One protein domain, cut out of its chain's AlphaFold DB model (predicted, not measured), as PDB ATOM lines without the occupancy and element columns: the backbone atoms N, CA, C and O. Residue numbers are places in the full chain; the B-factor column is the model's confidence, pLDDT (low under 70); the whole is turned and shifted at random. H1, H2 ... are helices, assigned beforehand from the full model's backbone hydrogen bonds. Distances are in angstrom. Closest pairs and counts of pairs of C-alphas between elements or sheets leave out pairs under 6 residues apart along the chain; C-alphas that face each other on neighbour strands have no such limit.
ATOM      1  N   ILE A   3     143.610 129.841 198.417       47.16
ATOM      2  CA  ILE A   3     144.554 130.486 199.350       47.16
ATOM      3  C   ILE A   3     145.650 129.527 199.864       47.16
ATOM      4  O   ILE A   3     146.812 129.910 199.953       47.16
ATOM      5  N   ALA A   4     145.320 128.263 200.149       43.50
ATOM      6  CA  ALA A   4     146.301 127.281 200.627       43.50
ATOM      7  C   ALA A   4     147.299 126.864 199.528       43.50
ATOM      8  O   ALA A   4     148.450 126.565 199.826       43.50
ATOM      9  N   ALA A   5     146.871 126.884 198.260       51.56
ATOM     10  CA  ALA A   5     147.755 126.639 197.121       51.56
ATOM     11  C   ALA A   5     148.710 127.820 196.867       51.56
ATOM     12  O   ALA A   5     149.873 127.597 196.548       51.56
ATOM     13  N   TYR A   6     148.257 129.062 197.088       46.91
ATOM     14  CA  TYR A   6     149.112 130.254 197.009       46.91
ATOM     15  C   TYR A   6     150.229 130.260 198.065       46.91
ATOM     16  O   TYR A   6     151.365 130.598 197.749       46.91
ATOM     17  N   ALA A   7     149.935 129.847 199.302       41.84
ATOM     18  CA  ALA A   7     150.927 129.810 200.380       41.84
ATOM     19  C   ALA A   7     152.000 128.718 200.187       41.84
ATOM     20  O   ALA A   7     153.152 128.913 200.563       41.84
ATOM     21  N   ALA A   8     151.651 127.581 199.575       44.66
ATOM     22  CA  ALA A   8     152.607 126.506 199.287       44.66
ATOM     23  C   ALA A   8     153.578 126.849 198.139       44.66
ATOM     24  O   ALA A   8     154.662 126.278 198.063       44.66
ATOM     25  N   ALA A   9     153.206 127.793 197.274       45.06
ATOM     26  CA  ALA A   9     153.997 128.251 196.134       45.06
ATOM     27  C   ALA A   9     154.730 129.577 196.408       45.06
ATOM     28  O   ALA A   9     155.071 130.273 195.455       45.06
ATOM     29  N   LEU A  10     154.927 129.943 197.686       47.69
ATOM     30  CA  LEU A  10     155.471 131.236 198.117       47.69
ATOM     31  C   LEU A  10     156.691 131.661 197.269       47.69
ATOM     32  O   LEU A  10     157.799 131.150 197.474       47.69
ATOM     33  N   PRO A  11     156.523 132.662 196.384       44.84
ATOM     34  CA  PRO A  11     157.596 133.193 195.548       44.84
ATOM     35  C   PRO A  11     158.687 133.883 196.362       44.84
ATOM     36  O   PRO A  11     159.730 134.203 195.824       44.84
ATOM     37  N   LEU A  12     158.486 134.139 197.657       43.50
ATOM     38  CA  LEU A  12     159.444 134.880 198.482       43.50
ATOM     39  C   LEU A  12     160.722 134.076 198.778       43.50
ATOM     40  O   LEU A  12     161.818 134.640 198.774       43.50
ATOM     41  N   ALA A  13     160.613 132.759 198.981       38.22
ATOM     42  CA  ALA A  13     161.777 131.896 199.214       38.22
ATOM     43  C   ALA A  13     162.545 131.604 197.914       38.22
ATOM     44  O   ALA A  13     163.770 131.682 197.888       38.22
ATOM     45  N   VAL A  14     161.828 131.338 196.818       49.62
ATOM     46  CA  VAL A  14     162.437 131.121 195.494       49.62
ATOM     47  C   VAL A  14     162.956 132.442 194.919       49.62
ATOM     48  O   VAL A  14     164.087 132.522 194.456       49.62
ATOM     49  N   GLY A  15     162.177 133.512 195.028       57.94
ATOM     50  CA  GLY A  15     162.471 134.837 194.488       57.94
ATOM     51  C   GLY A  15     163.643 135.535 195.170       57.94
ATOM     52  O   GLY A  15     164.394 136.228 194.493       57.94
ATOM     53  N   SER A  16     163.869 135.326 196.472       61.50
ATOM     54  CA  SER A  16     165.065 135.862 197.145       61.50
ATOM     55  C   SER A  16     166.351 135.167 196.685       61.50
ATOM     56  O   SER A  16     167.337 135.853 196.413       61.50
ATOM     57  N   GLY A  17     166.332 133.839 196.516       70.31
ATOM     58  CA  GLY A  17     167.450 133.084 195.941       70.31
ATOM     59  C   GLY A  17     167.708 133.431 194.471       70.31
ATOM     60  O   GLY A  17     168.851 133.673 194.085       70.31
ATOM     61  N   VAL A  18     166.645 133.540 193.669       74.12
ATOM     62  CA  VAL A  18     166.713 133.950 192.257       74.12
ATOM     63  C   VAL A  18     167.275 135.364 192.130       74.12
ATOM     64  O   VAL A  18     168.227 135.580 191.384       74.12
ATOM     65  N   ARG A  19     166.756 136.320 192.909       81.06
ATOM     66  CA  ARG A  19     167.264 137.695 192.942       81.06
ATOM     67  C   ARG A  19     168.746 137.730 193.300       81.06
ATOM     68  O   ARG A  19     169.506 138.356 192.576       81.06
ATOM     69  N   ALA A  20     169.156 137.067 194.382       83.50
ATOM     70  CA  ALA A  20     170.554 137.065 194.808       83.50
ATOM     71  C   ALA A  20     171.484 136.489 193.724       83.50
ATOM     72  O   ALA A  20     172.548 137.050 193.471       83.50
ATOM     73  N   GLY A  21     171.063 135.421 193.035       85.62
ATOM     74  CA  GLY A  21     171.807 134.848 191.910       85.62
ATOM     75  C   GLY A  21     171.936 135.805 190.719       85.62
ATOM     76  O   GLY A  21     173.023 135.942 190.153       85.62
ATOM     77  N   PHE A  22     170.867 136.526 190.365       85.25
ATOM     78  CA  PHE A  22     170.939 137.565 189.336       85.25
ATOM     79  C   PHE A  22     171.829 138.736 189.764       85.25
ATOM     80  O   PHE A  22     172.678 139.148 188.982       85.25
ATOM     81  N   GLU A  23     171.705 139.229 191.001       91.25
ATOM     82  CA  GLU A  23     172.546 140.317 191.524       91.25
ATOM     83  C   GLU A  23     174.032 139.938 191.507       91.25
ATOM     84  O   GLU A  23     174.876 140.746 191.121       91.25
ATOM     85  N   GLN A  24     174.358 138.686 191.840       90.50
ATOM     86  CA  GLN A  24     175.716 138.158 191.714       90.50
ATOM     87  C   GLN A  24     176.189 138.123 190.255       90.50
ATOM     88  O   GLN A  24     177.347 138.430 189.980       90.50
ATOM     89  N   THR A  25     175.304 137.766 189.324       89.56
ATOM     90  CA  THR A  25     175.614 137.670 187.889       89.56
ATOM     91  C   THR A  25     175.882 139.040 187.269       89.56
ATOM     92  O   THR A  25     176.808 139.183 186.473       89.56
ATOM     93  N   VAL A  26     175.094 140.053 187.635       91.19
ATOM     94  CA  VAL A  26     175.217 141.411 187.079       91.19
ATOM     95  C   VAL A  26     176.142 142.318 187.892       91.19
ATOM     96  O   VAL A  26     176.384 143.454 187.497       91.19
ATOM     97  N   GLY A  27     176.681 141.816 189.007       92.75
ATOM     98  CA  GLY A  27     177.664 142.513 189.836       92.75
ATOM     99  C   GLY A  27     177.082 143.571 190.776       92.75
ATOM    100  O   GLY A  27     177.843 144.355 191.334       92.75
ATOM    101  N   GLY A  28     175.763 143.597 190.980       93.00
ATOM    102  CA  GLY A  28     175.115 144.595 191.824       93.00
ATOM    103  C   GLY A  28     173.604 144.422 191.940       93.00
ATOM    104  O   GLY A  28     172.987 143.553 191.324       93.00
ATOM    105  N   ARG A  29     172.990 145.270 192.768       91.50
ATOM    106  CA  ARG A  29     171.543 145.268 192.993       91.50
ATOM    107  C   ARG A  29     170.828 145.905 191.809       91.50
ATOM    108  O   ARG A  29     170.945 147.107 191.628       91.50
ATOM    109  N   PHE A  30     170.038 145.141 191.064       87.88
ATOM    110  CA  PHE A  30     169.248 145.665 189.941       87.88
ATOM    111  C   PHE A  30     167.766 145.896 190.282       87.88
ATOM    112  O   PHE A  30     167.050 146.488 189.486       87.88
ATOM    113  N   SER A  31     167.291 145.439 191.447       86.69
ATOM    114  CA  SER A  31     165.914 145.651 191.917       86.69
ATOM    115  C   SER A  31     165.864 146.585 193.127       86.69
ATOM    116  O   SER A  31     166.803 146.655 193.922       86.69
ATOM    117  N   TRP A  32     164.767 147.325 193.279       89.19
ATOM    118  CA  TRP A  32     164.618 148.345 194.316       89.19
ATOM    119  C   TRP A  32     163.194 148.391 194.874       89.19
ATOM    120  O   TRP A  32     162.245 147.914 194.256       89.19
ATOM    121  N   ASN A  33     163.055 148.964 196.067       91.00
ATOM    122  CA  ASN A  33     161.761 149.354 196.644       91.00
ATOM    123  C   ASN A  33     161.740 150.819 197.109       91.00
ATOM    124  O   ASN A  33     160.794 151.264 197.770       91.00
ATOM    125  N   ASP A  34     162.808 151.553 196.808       90.94
ATOM    126  CA  ASP A  34     162.859 152.992 196.977       90.94
ATOM    127  C   ASP A  34     161.795 153.663 196.092       90.94
ATOM    128  O   ASP A  34     161.566 153.240 194.961       90.94
ATOM    129  N   GLY A  35     161.073 154.640 196.640       89.38
ATOM    130  CA  GLY A  35     159.935 155.278 195.962       89.38
ATOM    131  C   GLY A  35     158.659 154.429 195.804       89.38
ATOM    132  O   GLY A  35     157.672 154.937 195.277       89.38
ATOM    133  N   VAL A  36     158.624 153.173 196.274       90.81
ATOM    134  CA  VAL A  36     157.440 152.296 196.137       90.81
ATOM    135  C   VAL A  36     156.405 152.543 197.243       90.81
ATOM    136  O   VAL A  36     156.691 152.351 198.432       90.81
ATOM    137  N   ASP A  37     155.173 152.871 196.840       93.38
ATOM    138  CA  ASP A  37     153.975 152.848 197.690       93.38
ATOM    139  C   ASP A  37     153.234 151.511 197.526       93.38
ATOM    140  O   ASP A  37     152.473 151.298 196.582       93.38
ATOM    141  N   TYR A  38     153.431 150.607 198.485       93.56
ATOM    142  CA  TYR A  38     152.842 149.267 198.457       93.56
ATOM    143  C   TYR A  38     151.309 149.252 198.477       93.56
ATOM    144  O   TYR A  38     150.707 148.299 197.981       93.56
ATOM    145  N   ARG A  39     150.651 150.285 199.024       94.69
ATOM    146  CA  ARG A  39     149.186 150.367 198.982       94.69
ATOM    147  C   ARG A  39     148.728 150.692 197.563       94.69
ATOM    148  O   ARG A  39     147.775 150.076 197.090       94.69
ATOM    149  N   GLN A  40     149.411 151.613 196.883       92.00
ATOM    150  CA  GLN A  40     149.114 151.929 195.483       92.00
ATOM    151  C   GLN A  40     149.412 150.746 194.563       92.00
ATOM    152  O   GLN A  40     148.571 150.413 193.733       92.00
ATOM    153  N   GLU A  41     150.530 150.045 194.762       88.31
ATOM    154  CA  GLU A  41     150.841 148.834 193.991       88.31
ATOM    155  C   GLU A  41     149.773 147.748 194.175       88.31
ATOM    156  O   GLU A  41     149.317 147.145 193.202       88.31
ATOM    157  N   LEU A  42     149.288 147.530 195.404       88.94
ATOM    158  CA  LEU A  42     148.209 146.571 195.638       88.94
ATOM    159  C   LEU A  42     146.909 146.983 194.928       88.94
ATOM    160  O   LEU A  42     146.221 146.122 194.376       88.94
ATOM    161  N   LEU A  43     146.568 148.273 194.910       88.56
ATOM    162  CA  LEU A  43     145.403 148.778 194.177       88.56
ATOM    163  C   LEU A  43     145.570 148.604 192.658       88.56
ATOM    164  O   LEU A  43     144.643 148.143 191.992       88.56
ATOM    165  N   ALA A  44     146.755 148.908 192.126       82.81
ATOM    166  CA  ALA A  44     147.078 148.789 190.705       82.81
ATOM    167  C   ALA A  44     147.185 147.329 190.228       82.81
ATOM    168  O   ALA A  44     146.972 147.052 189.050       82.81
ATOM    169  N   SER A  45     147.451 146.381 191.133       78.25
ATOM    170  CA  SER A  45     147.611 144.957 190.804       78.25
ATOM    171  C   SER A  45     146.355 144.279 190.233       78.25
ATOM    172  O   SER A  45     146.436 143.168 189.715       78.25
ATOM    173  N   GLY A  46     145.170 144.878 190.412       78.19
ATOM    174  CA  GLY A  46     143.887 144.231 190.110       78.19
ATOM    175  C   GLY A  46     143.519 143.080 191.062       78.19
ATOM    176  O   GLY A  46     142.497 142.424 190.864       78.19
ATOM    177  N   ARG A  47     144.320 142.831 192.110       79.56
ATOM    178  CA  ARG A  47     144.129 141.751 193.098       79.56
ATOM    179  C   ARG A  47     143.676 142.247 194.473       79.56
ATOM    180  O   ARG A  47     143.504 141.430 195.375       79.56
ATOM    181  N   TYR A  48     143.447 143.552 194.652       86.88
ATOM    182  CA  TYR A  48     143.100 144.145 195.951       86.88
ATOM    183  C   TYR A  48     141.943 143.420 196.661       86.88
ATOM    184  O   TYR A  48     142.076 143.047 197.824       86.88
ATOM    185  N   GLU A  49     140.832 143.152 195.964       88.75
ATOM    186  CA  GLU A  49     139.676 142.470 196.568       88.75
ATOM    187  C   GLU A  49     139.962 141.002 196.924       88.75
ATOM    188  O   GLU A  49     139.490 140.517 197.955       88.75
ATOM    189  N   GLU A  50     140.780 140.298 196.132       85.12
ATOM    190  CA  GLU A  50     141.203 138.922 196.436       85.12
ATOM    191  C   GLU A  50     142.084 138.890 197.693       85.12
ATOM    192  O   GLU A  50     141.831 138.105 198.610       85.12
ATOM    193  N   VAL A  51     143.063 139.796 197.782       89.38
ATOM    194  CA  VAL A  51     143.951 139.924 198.947       89.38
ATOM    195  C   VAL A  51     143.159 140.317 200.191       89.38
ATOM    196  O   VAL A  51     143.278 139.676 201.234       89.38
ATOM    197  N   LYS A  52     142.278 141.313 200.088       93.31
ATOM    198  CA  LYS A  52     141.422 141.756 201.194       93.31
ATOM    199  C   LYS A  52     140.515 140.638 201.710       93.31
ATOM    200  O   LYS A  52     140.350 140.492 202.922       93.31
ATOM    201  N   ALA A  53     139.934 139.835 200.817       90.88
ATOM    202  CA  ALA A  53     139.147 138.670 201.205       90.88
ATOM    203  C   ALA A  53     140.004 137.611 201.919       90.88
ATOM    204  O   ALA A  53     139.556 137.046 202.919       90.88
ATOM    205  N   ALA A  54     141.238 137.382 201.460       89.94
ATOM    206  CA  ALA A  54     142.166 136.453 202.101       89.94
ATOM    207  C   ALA A  54     142.559 136.900 203.520       89.94
ATOM    208  O   ALA A  54     142.478 136.096 204.448       89.94
ATOM    209  N   TYR A  55     142.885 138.182 203.717       95.06
ATOM    210  CA  TYR A  55     143.180 138.749 205.041       95.06
ATOM    211  C   TYR A  55     141.995 138.617 206.003       95.06
ATOM    212  O   TYR A  55     142.158 138.146 207.128       95.06
ATOM    213  N   ARG A  56     140.777 138.937 205.538       94.81
ATOM    214  CA  ARG A  56     139.546 138.756 206.325       94.81
ATOM    215  C   ARG A  56     139.331 137.303 206.738       94.81
ATOM    216  O   ARG A  56     138.994 137.048 207.888       94.81
ATOM    217  N   ALA A  57     139.528 136.361 205.817       93.81
ATOM    218  CA  ALA A  57     139.386 134.935 206.102       93.81
ATOM    219  C   ALA A  57     140.437 134.426 207.104       93.81
ATOM    220  O   ALA A  57     140.148 133.520 207.880       93.81
ATOM    221  N   ALA A  58     141.634 135.016 207.098       94.31
ATOM    222  CA  ALA A  58     142.707 134.696 208.033       94.31
ATOM    223  C   ALA A  58     142.575 135.406 209.395       94.31
ATOM    224  O   ALA A  58     143.329 135.088 210.312       94.31
ATOM    225  N   GLY A  59     141.657 136.371 209.539       95.81
ATOM    226  CA  GLY A  59     141.595 137.241 210.718       95.81
ATOM    227  C   GLY A  59     142.825 138.147 210.868       95.81
ATOM    228  O   GLY A  59     143.132 138.570 211.979       95.81
ATOM    229  N   ALA A  60     143.539 138.411 209.771       96.94
ATOM    230  CA  ALA A  60     144.733 139.248 209.731       96.94
ATOM    231  C   ALA A  60     144.392 140.701 209.359       96.94
ATOM    232  O   ALA A  60     143.350 140.975 208.756       96.94
ATOM    233  N   ASP A  61     145.296 141.630 209.674       96.88
ATOM    234  CA  ASP A  61     145.139 143.060 209.397       96.88
ATOM    235  C   ASP A  61     145.992 143.489 208.191       96.88
ATOM    236  O   ASP A  61     147.214 143.604 208.269       96.88
ATOM    237  N   LEU A  62     145.323 143.726 207.058       96.44
ATOM    238  CA  LEU A  62     145.970 144.154 205.816       96.44
ATOM    239  C   LEU A  62     146.613 145.538 205.947       96.44
ATOM    240  O   LEU A  62     147.673 145.779 205.372       96.44
ATOM    241  N   ASP A  63     145.985 146.456 206.681       97.31
ATOM    242  CA  ASP A  63     146.500 147.815 206.815       97.31
ATOM    243  C   ASP A  63     147.747 147.840 207.710       97.31
ATOM    244  O   ASP A  63     148.691 148.579 207.413       97.31
ATOM    245  N   ALA A  64     147.791 146.994 208.744       97.56
ATOM    246  CA  ALA A  64     148.974 146.811 209.584       97.56
ATOM    247  C   ALA A  64     150.165 146.216 208.806       97.56
ATOM    248  O   ALA A  64     151.296 146.696 208.939       97.56
ATOM    249  N   ASP A  65     149.929 145.223 207.946       97.19
ATOM    250  CA  ASP A  65     150.991 144.641 207.114       97.19
ATOM    251  C   ASP A  65     151.483 145.623 206.042       97.19
ATOM    252  O   ASP A  65     152.689 145.757 205.830       97.19
ATOM    253  N   LEU A  66     150.583 146.392 205.418       97.12
ATOM    254  CA  LEU A  66     150.972 147.469 204.500       97.12
ATOM    255  C   LEU A  66     151.796 148.554 205.208       97.12
ATOM    256  O   LEU A  66     152.750 149.070 204.625       97.12
ATOM    257  N   ALA A  67     151.475 148.888 206.463       97.25
ATOM    258  CA  ALA A  67     152.277 149.808 207.269       97.25
ATOM    259  C   ALA A  67     153.663 149.226 207.597       97.25
ATOM    260  O   ALA A  67     154.665 149.941 207.530       97.25
ATOM    261  N   THR A  68     153.738 147.923 207.877       97.06
ATOM    262  CA  THR A  68     155.006 147.210 208.090       97.06
ATOM    263  C   THR A  68     155.882 147.255 206.837       97.06
ATOM    264  O   THR A  68     157.056 147.615 206.922       97.06
ATOM    265  N   LEU A  69     155.312 146.972 205.660       95.19
ATOM    266  CA  LEU A  69     156.013 147.089 204.377       95.19
ATOM    267  C   LEU A  69     156.466 148.531 204.112       95.19
ATOM    268  O   LEU A  69     157.589 148.757 203.668       95.19
ATOM    269  N   ALA A  70     155.626 149.520 204.423       95.50
ATOM    270  CA  ALA A  70     155.967 150.928 204.247       95.50
ATOM    271  C   ALA A  70     157.147 151.382 205.130       95.50
ATOM    272  O   ALA A  70     157.923 152.244 204.708       95.50
ATOM    273  N   ALA A  71     157.299 150.795 206.319       96.00
ATOM    274  CA  ALA A  71     158.394 151.066 207.249       96.00
ATOM    275  C   ALA A  71     159.666 150.239 206.972       96.00
ATOM    276  O   ALA A  71     160.692 150.463 207.618       96.00
ATOM    277  N   ALA A  72     159.617 149.283 206.039       94.69
ATOM    278  CA  ALA A  72     160.765 148.450 205.705       94.69
ATOM    279  C   ALA A  72     161.919 149.286 205.106       94.69
ATOM    280  O   ALA A  72     161.672 150.316 204.466       94.69
ATOM    281  N   PRO A  73     163.184 148.845 205.266       95.31
ATOM    282  CA  PRO A  73     164.329 149.516 204.662       95.31
ATOM    283  C   PRO A  73     164.143 149.742 203.159       95.31
ATOM    284  O   PRO A  73     163.730 148.839 202.423       95.31
ATOM    285  N   ARG A  74     164.475 150.956 202.710       94.25
ATOM    286  CA  ARG A  74     164.472 151.322 201.294       94.25
ATOM    287  C   ARG A  74     165.819 150.993 200.678       94.25
ATOM    288  O   ARG A  74     166.868 151.392 201.177       94.25
ATOM    289  N   LEU A  75     165.765 150.205 199.619       91.19
ATOM    290  CA  LEU A  75     166.894 149.740 198.842       91.19
ATOM    291  C   LEU A  75     166.790 150.389 197.473       91.19
ATOM    292  O   LEU A  75     165.800 150.177 196.775       91.19
ATOM    293  N   SER A  76     167.823 151.130 197.092       91.06
ATOM    294  CA  SER A  76     167.992 151.644 195.733       91.06
ATOM    295  C   SER A  76     168.857 150.680 194.916       91.06
ATOM    296  O   SER A  76     169.710 149.967 195.471       91.06
ATOM    297  N   ALA A  77     168.627 150.657 193.606       90.88
ATOM    298  CA  ALA A  77     169.411 149.872 192.664       90.88
ATOM    299  C   ALA A  77     170.738 150.558 192.308       90.88
ATOM    300  O   ALA A  77     170.870 151.781 192.367       90.88
ATOM    301  N   ASP A  78     171.714 149.741 191.935       93.38
ATOM    302  CA  ASP A  78     172.945 150.155 191.283       93.38
ATOM    303  C   ASP A  78     172.658 150.400 189.796       93.38
ATOM    304  O   ASP A  78     172.161 149.518 189.092       93.38
ATOM    305  N   LYS A  79     172.967 151.610 189.322       90.69
ATOM    306  CA  LYS A  79     172.711 152.028 187.939       90.69
ATOM    307  C   LYS A  79     173.498 151.195 186.928       90.69
ATOM    308  O   LYS A  79     172.991 150.959 185.835       90.69
ATOM    309  N   ASP A  80     174.691 150.730 187.286       91.75
ATOM    310  CA  ASP A  80     175.514 149.929 186.381       91.75
ATOM    311  C   ASP A  80     174.947 148.507 186.258       91.75
ATOM    312  O   ASP A  80     174.836 147.973 185.152       91.75
ATOM    313  N   ALA A  81     174.490 147.919 187.370       92.00
ATOM    314  CA  ALA A  81     173.787 146.632 187.370       92.00
ATOM    315  C   ALA A  81     172.475 146.702 186.574       92.00
ATOM    316  O   ALA A  81     172.168 145.802 185.791       92.00
ATOM    317  N   VAL A  82     171.729 147.796 186.740       89.06
ATOM    318  CA  VAL A  82     170.538 148.118 185.948       89.06
ATOM    319  C   VAL A  82     170.866 148.150 184.455       89.06
ATOM    320  O   VAL A  82     170.258 147.401 183.698       89.06
ATOM    321  N   ALA A  83     171.882 148.905 184.035       87.44
ATOM    322  CA  ALA A  83     172.278 148.996 182.628       87.44
ATOM    323  C   ALA A  83     172.731 147.645 182.034       87.44
ATOM    324  O   ALA A  83     172.603 147.397 180.830       87.44
ATOM    325  N   VAL A  84     173.280 146.742 182.855       90.38
ATOM    326  CA  VAL A  84     173.576 145.365 182.434       90.38
ATOM    327  C   VAL A  84     172.285 144.581 182.207       90.38
ATOM    328  O   VAL A  84     172.141 143.989 181.136       90.38
ATOM    329  N   VAL A  85     171.355 144.592 183.169       87.50
ATOM    330  CA  VAL A  85     170.054 143.909 183.052       87.50
ATOM    331  C   VAL A  85     169.258 144.443 181.869       87.50
ATOM    332  O   VAL A  85     168.733 143.648 181.098       87.50
ATOM    333  N   GLU A  86     169.237 145.757 181.664       84.31
ATOM    334  CA  GLU A  86     168.635 146.400 180.494       84.31
ATOM    335  C   GLU A  86     169.132 145.788 179.188       84.31
ATOM    336  O   GLU A  86     168.351 145.498 178.288       84.31
ATOM    337  N   ARG A  87     170.435 145.545 179.071       84.75
ATOM    338  CA  ARG A  87     171.011 145.026 177.831       84.75
ATOM    339  C   ARG A  87     170.714 143.544 177.600       84.75
ATOM    340  O   ARG A  87     170.644 143.132 176.448       84.75
ATOM    341  N   ILE A  88     170.607 142.739 178.659       84.69
ATOM    342  CA  ILE A  88     170.543 141.267 178.544       84.69
ATOM    343  C   ILE A  88     169.164 140.670 178.845       84.69
ATOM    344  O   ILE A  88     168.900 139.537 178.457       84.69
ATOM    345  N   GLY A  89     168.316 141.394 179.572       79.81
ATOM    346  CA  GLY A  89     167.009 140.937 180.054       79.81
ATOM    347  C   GLY A  89     165.825 141.636 179.391       79.81
ATOM    348  O   GLY A  89     164.680 141.300 179.680       79.81
ATOM    349  N   THR A  90     166.080 142.602 178.509       80.44
ATOM    350  CA  THR A  90     165.037 143.309 177.762       80.44
ATOM    351  C   THR A  90     164.636 142.520 176.526       80.44
ATOM    352  O   THR A  90     165.452 142.299 175.633       80.44
TER     353      THR A  90
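Overview. This is residues 3 to 90 of the 213 residues of an uncharacterized protein of Arthrobacter deserti (UniProt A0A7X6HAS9). The model is an open, elongated frame of helices with a hollow middle. H1 and H2 follow each other along one long side, H6 meets the last residues of H2, 23 to 26, at a corner, and H3, H4 and H5 form a loose group at the other end, where H4 comes near Ile 3 of H1. Two links, residues 27 to 37 and 72 to 78, span the distance between the two ends. The 88 printed residues include six named helices, in the order H1 to H6, and no named strand; the class is all helix. The whole is loose, with a radius of gyration of the C-alphas of 15.7 A, and spans 43 by 27 by 22 A.

Arrangement. H2, residues 11 to 26, is the longest helix. It touches H6, residues 79 to 89, with residues 23 to 26 alone; their closest C-alphas, those of Val 26 and Ala 81, are 5.4 A apart. Their lines are about perpendicular, at 77 degrees. H1, residues 3 to 8, is apart from H2. H1 is close to but not clearly touching H4, residues 48 to 58; their closest C-alphas, those of Ile 3 and Ala 54, are 7.0 A apart. H3, residues 38 to 44, touches H5, residues 62 to 71, with the closest C-alphas, those of Arg 39 and Leu 66, 6.5 A apart. H3 and H5 run opposite ways at a steep tilt of 57 degrees. H4 is close to but not clearly touching H3, with the C-alphas of Leu 42 and Tyr 48 closest at 5.7 A. H4 is also close to but not clearly touching H5, with the C-alphas of Tyr 55 and Leu 62 closest at 6.1 A; their lines are only just about perpendicular, at 71 degrees. Among the pairs that are apart are H4 and H6, and H2 and H5. In H1, H3, H4, H5 and H6 every O i to N i+4 pair is within hydrogen-bond range; in H2 it is 11 of 12.

Along the chain. H2 runs 21.2 A from C-alpha 11 at (157.596, 133.193, 195.548) to C-alpha 26 at (175.217, 141.411, 187.079). H4 is 15.3 A long, H6 14.8 A and H5 14.3 A; H3 has 7 residues and H1 has 6. H1 begins at C-alpha 3, at (144.554, 130.486, 199.350), and H6 ends at C-alpha 89, at (167.009, 140.937, 180.054).

Size, cuts and confidence. The two C-alphas farthest apart, those of Gly 59 and Arg 87, are 44.8 A apart. Residues 4 to 18 stand free, of which 4 to 8 belong to H1 and 11 to 18 to H2. The link from H2 to H3, 11 residues, is long, and the link from H5 to H6, 7 residues, is short; the other links are tight. The printed part has no cut. The mean pLDDT of the printed part is 83.2, and residues 3 to 16 are under 70.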